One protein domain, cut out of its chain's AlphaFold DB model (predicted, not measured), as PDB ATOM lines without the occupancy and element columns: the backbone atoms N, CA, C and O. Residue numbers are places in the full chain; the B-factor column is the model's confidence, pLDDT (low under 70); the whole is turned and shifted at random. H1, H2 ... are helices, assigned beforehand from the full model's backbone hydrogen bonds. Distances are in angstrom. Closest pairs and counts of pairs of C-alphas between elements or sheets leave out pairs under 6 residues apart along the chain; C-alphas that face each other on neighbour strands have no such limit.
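This is residues 27 to 89 of the 394 residues of the protein "Cytochrome C" of endosymbiont of Lamellibrachia luymesi (UniProt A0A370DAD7). With little regular structure, this domain is one long helix, H2, with the short helix H1 packed on its residues 62 to 70 and the long loop of residues 34 to 58 running beside it; after H2, residues 79 to 89 fold back. The printed part has 63 residues with two named helices, H1 then H2, and no named strand. Its class is all helix, though the named elements hold only 24 residues. It is compact, with a radius of gyration of the C-alphas of 11.0 A and spans of 32 by 28 by 19 A.

H2, residues 59 to 78, touches H1, residues 30 to 33, with residues 62 to 70 alone. Their closest C-alphas, those of His 33 and Ala 66, are 4.7 A apart. In H2 every O i to N i+4 pair is within hydrogen-bond range; H1 is too short for such a pair, and its one O i to N i+3 pair is not within range.

H2 measures 28.5 A from C-alpha 59 at (88.039, 191.782, 101.437) to C-alpha 78 at (89.544, 167.284, 115.980). H1 measures 5.1 A from C-alpha 30 at (87.222, 187.824, 108.890).

The C-alphas farthest apart, those of Asn 57 and Gly 79, are 32.6 A apart. The link from H1 to H2 is long, at 25 residues. The printed part has no cut, and no printed residue is under 70 in pLDDT.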
ATOM      1  N   ALA A  27      77.853 185.285 105.572       82.94
ATOM      2  CA  ALA A  27      78.507 184.987 106.831       82.94
ATOM      3  C   ALA A  27      79.915 185.576 106.772       82.94
ATOM      4  O   ALA A  27      80.685 185.232 105.867       82.94
ATOM      5  N   ASP A  28      80.231 186.472 107.702       87.38
ATOM      6  CA  ASP A  28      81.549 187.092 107.795       87.38
ATOM      7  C   ASP A  28      82.288 186.548 109.016       87.38
ATOM      8  O   ASP A  28      81.776 186.549 110.128       87.38
ATOM      9  N   CYS A  29      83.491 186.030 108.797       91.12
ATOM     10  CA  CYS A  29      84.338 185.480 109.855       91.12
ATOM     11  C   CYS A  29      85.685 186.205 109.939       91.12
ATOM     12  O   CYS A  29      86.525 185.854 110.769       91.12
ATOM     13  N   GLN A  30      85.916 187.194 109.070       91.31
ATOM     14  CA  GLN A  30      87.222 187.824 108.890       91.31
ATOM     15  C   GLN A  30      87.679 188.569 110.136       91.31
ATOM     16  O   GLN A  30      88.847 188.482 110.485       91.31
ATOM     17  N   ASN A  31      86.748 189.210 110.849       90.50
ATOM     18  CA  ASN A  31      87.036 189.969 112.069       90.50
ATOM     19  C   ASN A  31      87.758 189.160 113.157       90.50
ATOM     20  O   ASN A  31      88.382 189.753 114.024       90.50
ATOM     21  N   CYS A  32      87.635 187.829 113.142       93.62
ATOM     22  CA  CYS A  32      88.229 186.965 114.159       93.62
ATOM     23  C   CYS A  32      89.188 185.929 113.573       93.62
ATOM     24  O   CYS A  32      90.118 185.519 114.257       93.62
ATOM     25  N   HIS A  33      88.962 185.467 112.342       95.56
ATOM     26  CA  HIS A  33      89.729 184.371 111.740       95.56
ATOM     27  C   HIS A  33      90.698 184.819 110.639       95.56
ATOM     28  O   HIS A  33      91.415 183.978 110.085       95.56
ATOM     29  N   ALA A  34      90.757 186.115 110.322       94.50
ATOM     30  CA  ALA A  34      91.897 186.656 109.592       94.50
ATOM     31  C   ALA A  34      93.164 186.537 110.451       94.50
ATOM     32  O   ALA A  34      93.110 186.593 111.679       94.50
ATOM     33  N   LEU A  35      94.310 186.336 109.806       90.44
ATOM     34  CA  LEU A  35      95.565 186.163 110.524       90.44
ATOM     35  C   LEU A  35      95.868 187.365 111.433       90.44
ATOM     36  O   LEU A  35      95.793 188.511 110.998       90.44
ATOM     37  N   GLY A  36      96.285 187.082 112.666       88.44
ATOM     38  CA  GLY A  36      96.607 188.087 113.680       88.44
ATOM     39  C   GLY A  36      95.408 188.482 114.540       88.44
ATOM     40  O   GLY A  36      95.602 189.052 115.611       88.44
ATOM     41  N   GLU A  37      94.196 188.113 114.123       92.62
ATOM     42  CA  GLU A  37      92.994 188.264 114.931       92.62
ATOM     43  C   GLU A  37      92.850 187.124 115.947       92.62
ATOM     44  O   GLU A  37      93.513 186.088 115.874       92.62
ATOM     45  N   ILE A  38      91.951 187.307 116.916       90.94
ATOM     46  CA  ILE A  38      91.812 186.444 118.101       90.94
ATOM     47  C   ILE A  38      91.658 184.942 117.797       90.94
ATOM     48  O   ILE A  38      92.107 184.105 118.581       90.94
ATOM     49  N   GLY A  39      91.025 184.598 116.676       91.12
ATOM     50  CA  GLY A  39      90.794 183.234 116.214       91.12
ATOM     51  C   GLY A  39      91.898 182.679 115.314       91.12
ATOM     52  O   GLY A  39      91.926 181.470 115.112       91.12
ATOM     53  N   ALA A  40      92.812 183.507 114.801       93.94
ATOM     54  CA  ALA A  40      93.944 183.090 113.970       93.94
ATOM     55  C   ALA A  40      95.253 183.801 114.370       93.94
ATOM     56  O   ALA A  40      95.991 184.331 113.538       93.94
ATOM     57  N   ASP A  41      95.548 183.801 115.671       91.19
ATOM     58  CA  ASP A  41      96.777 184.352 116.247       91.19
ATOM     59  C   ASP A  41      97.846 183.254 116.386       91.19
ATOM     60  O   ASP A  41      97.765 182.384 117.261       91.19
ATOM     61  N   SER A  42      98.885 183.316 115.549       90.19
ATOM     62  CA  SER A  42     100.014 182.376 115.561       90.19
ATOM     63  C   SER A  42     100.797 182.365 116.881       90.19
ATOM     64  O   SER A  42     101.450 181.370 117.185       90.19
ATOM     65  N   ASN A  43     100.733 183.430 117.689       89.31
ATOM     66  CA  ASN A  43     101.374 183.446 119.008       89.31
ATOM     67  C   ASN A  43     100.582 182.624 120.026       89.31
ATOM     68  O   ASN A  43     101.166 182.016 120.923       89.31
ATOM     69  N   ARG A  44      99.250 182.598 119.895       86.50
ATOM     70  CA  ARG A  44      98.365 181.801 120.755       86.50
ATOM     71  C   ARG A  44      98.281 180.354 120.293       86.50
ATOM     72  O   ARG A  44      98.142 179.468 121.133       86.50
ATOM     73  N   ARG A  45      98.349 180.118 118.980       89.62
ATOM     74  CA  ARG A  45      98.197 178.806 118.335       89.62
ATOM     75  C   ARG A  45      99.359 178.511 117.373       89.62
ATOM     76  O   ARG A  45      99.140 178.423 116.167       89.62
ATOM     77  N   PRO A  46     100.597 178.344 117.880       91.88
ATOM     78  CA  PRO A  46     101.765 178.048 117.042       91.88
ATOM     79  C   PRO A  46     101.713 176.645 116.414       91.88
ATOM     80  O   PRO A  46     102.505 176.322 115.535       91.88
ATOM     81  N   ASP A  47     100.797 175.801 116.889       93.50
ATOM     82  CA  ASP A  47     100.496 174.460 116.397       93.50
ATOM     83  C   ASP A  47      99.593 174.449 115.150       93.50
ATOM     84  O   ASP A  47      99.324 173.382 114.593       93.50
ATOM     85  N   VAL A  48      99.118 175.619 114.718       94.75
ATOM     86  CA  VAL A  48      98.299 175.789 113.520       94.75
ATOM     87  C   VAL A  48      99.056 176.666 112.531       94.75
ATOM     88  O   VAL A  48      99.375 177.819 112.810       94.75
ATOM     89  N   ASP A  49      99.334 176.119 111.352       93.44
ATOM     90  CA  ASP A  49      99.848 176.901 110.231       93.44
ATOM     91  C   ASP A  49      98.690 177.740 109.683       93.44
ATOM     92  O   ASP A  49      97.761 177.184 109.111       93.44
ATOM     93  N   PHE A  50      98.660 179.052 109.892       95.75
ATOM     94  CA  PHE A  50      97.582 179.904 109.375       95.75
ATOM     95  C   PHE A  50      97.932 180.469 107.992       95.75
ATOM     96  O   PHE A  50      99.080 180.804 107.710       95.75
ATOM     97  N   ILE A  51      96.925 180.597 107.131       93.25
ATOM     98  CA  ILE A  51      97.029 181.177 105.792       93.25
ATOM     99  C   ILE A  51      96.908 182.703 105.865       93.25
ATOM    100  O   ILE A  51      96.020 183.245 106.531       93.25
ATOM    101  N   PHE A  52      97.786 183.378 105.123       91.44
ATOM    102  CA  PHE A  52      97.715 184.807 104.826       91.44
ATOM    103  C   PHE A  52      96.843 185.044 103.582       91.44
ATOM    104  O   PHE A  52      96.884 184.222 102.666       91.44
ATOM    105  N   PRO A  53      96.086 186.150 103.511       94.00
ATOM    106  CA  PRO A  53      95.454 186.558 102.259       94.00
ATOM    107  C   PRO A  53      96.510 186.909 101.201       94.00
ATOM    108  O   PRO A  53      97.576 187.424 101.546       94.00
ATOM    109  N   ASP A  54      96.191 186.663  99.929       92.88
ATOM    110  CA  ASP A  54      97.055 187.035  98.803       92.88
ATOM    111  C   ASP A  54      97.153 188.570  98.675       92.88
ATOM    112  O   ASP A  54      98.259 189.111  98.581       92.88
ATOM    113  N   ASP A  55      96.022 189.284  98.775       93.88
ATOM    114  CA  ASP A  55      95.964 190.735  98.997       93.88
ATOM    115  C   ASP A  55      95.202 191.083 100.288       93.88
ATOM    116  O   ASP A  55      94.000 190.860 100.422       93.88
ATOM    117  N   ILE A  56      95.893 191.703 101.250       91.56
ATOM    118  CA  ILE A  56      95.287 192.177 102.507       91.56
ATOM    119  C   ILE A  56      94.269 193.312 102.305       91.56
ATOM    120  O   ILE A  56      93.469 193.588 103.197       91.56
ATOM    121  N   ASN A  57      94.297 193.985 101.154       93.31
ATOM    122  CA  ASN A  57      93.371 195.067 100.827       93.31
ATOM    123  C   ASN A  57      92.143 194.585 100.040       93.31
ATOM    124  O   ASN A  57      91.228 195.387  99.845       93.31
ATOM    125  N   ASP A  58      92.099 193.318  99.607       93.50
ATOM    126  CA  ASP A  58      90.906 192.713  99.009       93.50
ATOM    127  C   ASP A  58      90.097 191.967 100.091       93.50
ATOM    128  O   ASP A  58      90.520 190.916 100.582       93.50
ATOM    129  N   PRO A  59      88.892 192.451 100.458       88.81
ATOM    130  CA  PRO A  59      88.039 191.782 101.437       88.81
ATOM    131  C   PRO A  59      87.677 190.342 101.063       88.81
ATOM    132  O   PRO A  59      87.370 189.542 101.947       88.81
ATOM    133  N   ASN A  60      87.676 189.982  99.777       90.31
ATOM    134  CA  ASN A  60      87.424 188.603  99.372       90.31
ATOM    135  C   ASN A  60      88.616 187.699  99.679       90.31
ATOM    136  O   ASN A  60      88.396 186.597 100.182       90.31
ATOM    137  N   ASP A  61      89.845 188.154  99.445       93.75
ATOM    138  CA  ASP A  61      91.048 187.380  99.765       93.75
ATOM    139  C   ASP A  61      91.168 187.167 101.275       93.75
ATOM    140  O   ASP A  61      91.387 186.041 101.732       93.75
ATOM    141  N   VAL A  62      90.894 188.210 102.067       93.88
ATOM    142  CA  VAL A  62      90.799 188.101 103.531       93.88
ATOM    143  C   VAL A  62      89.706 187.101 103.936       93.88
ATOM    144  O   VAL A  62      89.934 186.271 104.821       93.88
ATOM    145  N   LEU A  63      88.548 187.090 103.257       91.19
ATOM    146  CA  LEU A  63      87.487 186.103 103.507       91.19
ATOM    147  C   LEU A  63      87.944 184.671 103.254       91.19
ATOM    148  O   LEU A  63      87.615 183.776 104.035       91.19
ATOM    149  N   GLN A  64      88.631 184.431 102.137       92.50
ATOM    150  CA  GLN A  64      89.069 183.089 101.766       92.50
ATOM    151  C   GLN A  64      90.154 182.583 102.718       92.50
ATOM    152  O   GLN A  64      90.074 181.435 103.161       92.50
ATOM    153  N   ALA A  65      91.103 183.442 103.106       94.81
ATOM    154  CA  ALA A  65      92.104 183.114 104.117       94.81
ATOM    155  C   ALA A  65      91.449 182.789 105.470       94.81
ATOM    156  O   ALA A  65      91.739 181.747 106.059       94.81
ATOM    157  N   ALA A  66      90.491 183.603 105.926       95.50
ATOM    158  CA  ALA A  66      89.754 183.348 107.164       95.50
ATOM    159  C   ALA A  66      88.988 182.012 107.133       95.50
ATOM    160  O   ALA A  66      89.041 181.239 108.090       95.50
ATOM    161  N   LYS A  67      88.324 181.687 106.014       94.31
ATOM    162  CA  LYS A  67      87.644 180.392 105.822       94.31
ATOM    163  C   LYS A  67      88.614 179.214 105.888       94.31
ATOM    164  O   LYS A  67      88.304 178.215 106.531       94.31
ATOM    165  N   ALA A  68      89.780 179.328 105.259       95.06
ATOM    166  CA  ALA A  68      90.818 178.308 105.341       95.06
ATOM    167  C   ALA A  68      91.351 178.135 106.772       95.06
ATOM    168  O   ALA A  68      91.482 177.011 107.251       95.06
ATOM    169  N   ASN A  69      91.589 179.236 107.487       97.00
ATOM    170  CA  ASN A  69      92.044 179.205 108.878       97.00
ATOM    171  C   ASN A  69      91.050 178.482 109.794       97.00
ATOM    172  O   ASN A  69      91.465 177.726 110.669       97.00
ATOM    173  N   ILE A  70      89.744 178.631 109.554       96.31
ATOM    174  CA  ILE A  70      88.702 177.881 110.271       96.31
ATOM    175  C   ILE A  70      88.834 176.369 110.041       96.31
ATOM    176  O   ILE A  70      88.745 175.600 110.999       96.31
ATOM    177  N   LEU A  71      89.080 175.927 108.802       97.06
ATOM    178  CA  LEU A  71      89.277 174.504 108.500       97.06
ATOM    179  C   LEU A  71      90.528 173.950 109.194       97.06
ATOM    180  O   LEU A  71      90.469 172.878 109.786       97.06
ATOM    181  N   ARG A  72      91.626 174.712 109.215       96.94
ATOM    182  CA  ARG A  72      92.865 174.310 109.903       96.94
ATOM    183  C   ARG A  72      92.711 174.247 111.422       96.94
ATOM    184  O   ARG A  72      93.228 173.328 112.051       96.94
ATOM    185  N   LEU A  73      91.958 175.177 112.014       96.25
ATOM    186  CA  LEU A  73      91.581 175.111 113.432       96.25
ATOM    187  C   LEU A  73      90.755 173.864 113.729       96.25
ATOM    188  O   LEU A  73      90.979 173.212 114.750       96.25
ATOM    189  N   HIS A  74      89.809 173.534 112.848       96.69
ATOM    190  CA  HIS A  74      88.993 172.337 112.980       96.69
ATOM    191  C   HIS A  74      89.852 171.067 112.904       96.69
ATOM    192  O   HIS A  74      89.760 170.222 113.792       96.69
ATOM    193  N   ASP A  75      90.719 170.958 111.895       97.44
ATOM    194  CA  ASP A  75      91.643 169.832 111.718       97.44
ATOM    195  C   ASP A  75      92.551 169.632 112.916       97.44
ATOM    196  O   ASP A  75      92.627 168.531 113.458       97.44
ATOM    197  N   ASN A  76      93.159 170.709 113.398       95.88
ATOM    198  CA  ASN A  76      93.997 170.657 114.581       95.88
ATOM    199  C   ASN A  76      93.209 170.221 115.834       95.88
ATOM    200  O   ASN A  76      93.664 169.352 116.576       95.88
ATOM    201  N   LYS A  77      92.012 170.781 116.063       93.94
ATOM    202  CA  LYS A  77      91.206 170.494 117.262       93.94
ATOM    203  C   LYS A  77      90.637 169.075 117.274       93.94
ATOM    204  O   LYS A  77      90.490 168.487 118.344       93.94
ATOM    205  N   HIS A  78      90.280 168.544 116.107       94.62
ATOM    206  CA  HIS A  78      89.544 167.284 115.980       94.62
ATOM    207  C   HIS A  78      90.356 166.148 115.347       94.62
ATOM    208  O   HIS A  78      89.845 165.035 115.233       94.62
ATOM    209  N   GLY A  79      91.608 166.400 114.956       95.38
ATOM    210  CA  GLY A  79      92.452 165.426 114.262       95.38
ATOM    211  C   GLY A  79      91.905 165.044 112.885       95.38
ATOM    212  O   GLY A  79      92.044 163.895 112.468       95.38
ATOM    213  N   THR A  80      91.223 165.975 112.214       95.50
ATOM    214  CA  THR A  80      90.680 165.772 110.864       95.50
ATOM    215  C   THR A  80      91.644 166.284 109.787       95.50
ATOM    216  O   THR A  80      92.712 166.800 110.101       95.50
ATOM    217  N   ASP A  81      91.275 166.098 108.518       96.06
ATOM    218  CA  ASP A  81      92.013 166.604 107.349       96.06
ATOM    219  C   ASP A  81      91.038 167.221 106.326       96.06
ATOM    220  O   ASP A  81      91.048 166.901 105.134       96.06
ATOM    221  N   ILE A  82      90.072 168.006 106.814       95.88
ATOM    222  CA  ILE A  82      89.037 168.627 105.982       95.88
ATOM    223  C   ILE A  82      89.588 169.804 105.176       95.88
ATOM    224  O   ILE A  82      89.031 170.126 104.125       95.88
ATOM    225  N   ASP A  83      90.700 170.407 105.600       95.56
ATOM    226  CA  ASP A  83      91.357 171.473 104.854       95.56
ATOM    227  C   ASP A  83      91.858 170.998 103.482       95.56
ATOM    228  O   ASP A  83      91.735 171.708 102.482       95.56
ATOM    229  N   ASN A  84      92.330 169.752 103.399       95.31
ATOM    230  CA  ASN A  84      92.722 169.112 102.142       95.31
ATOM    231  C   ASN A  84      91.533 168.508 101.367       95.31
ATOM    232  O   ASN A  84      91.713 167.975 100.272       95.31
ATOM    233  N   GLN A  85      90.308 168.612 101.894       94.19
ATOM    234  CA  GLN A  85      89.071 168.088 101.292       94.19
ATOM    235  C   GLN A  85      88.107 169.202 100.855       94.19
ATOM    236  O   GLN A  85      86.899 168.986 100.736       94.19
ATOM    237  N   ARG A  86      88.623 170.412 100.613       93.25
ATOM    238  CA  ARG A  86      87.837 171.544 100.099       93.25
ATOM    239  C   ARG A  86      87.217 171.222  98.714       93.25
ATOM    240  O   ARG A  86      87.878 170.585  97.893       93.25
ATOM    241  N   PRO A  87      86.003 171.722  98.394       93.56
ATOM    242  CA  PRO A  87      85.149 172.552  99.242       93.56
ATOM    243  C   PRO A  87      84.460 171.737 100.343       93.56
ATOM    244  O   PRO A  87      83.953 170.644 100.104       93.56
ATOM    245  N   VAL A  88      84.393 172.311 101.544       93.19
ATOM    246  CA  VAL A  88      83.767 171.671 102.706       93.19
ATOM    247  C   VAL A  88      82.392 172.276 102.951       93.19
ATOM    248  O   VAL A  88      82.262 173.476 103.181       93.19
ATOM    249  N   LEU A  89      81.364 171.430 102.970       92.94
ATOM    250  CA  LEU A  89      80.072 171.776 103.550       92.94
ATOM    251  C   LEU A  89      80.038 171.219 104.970       92.94
ATOM    252  O   LEU A  89      79.825 170.021 105.151       92.94
TER     253      LEU A  89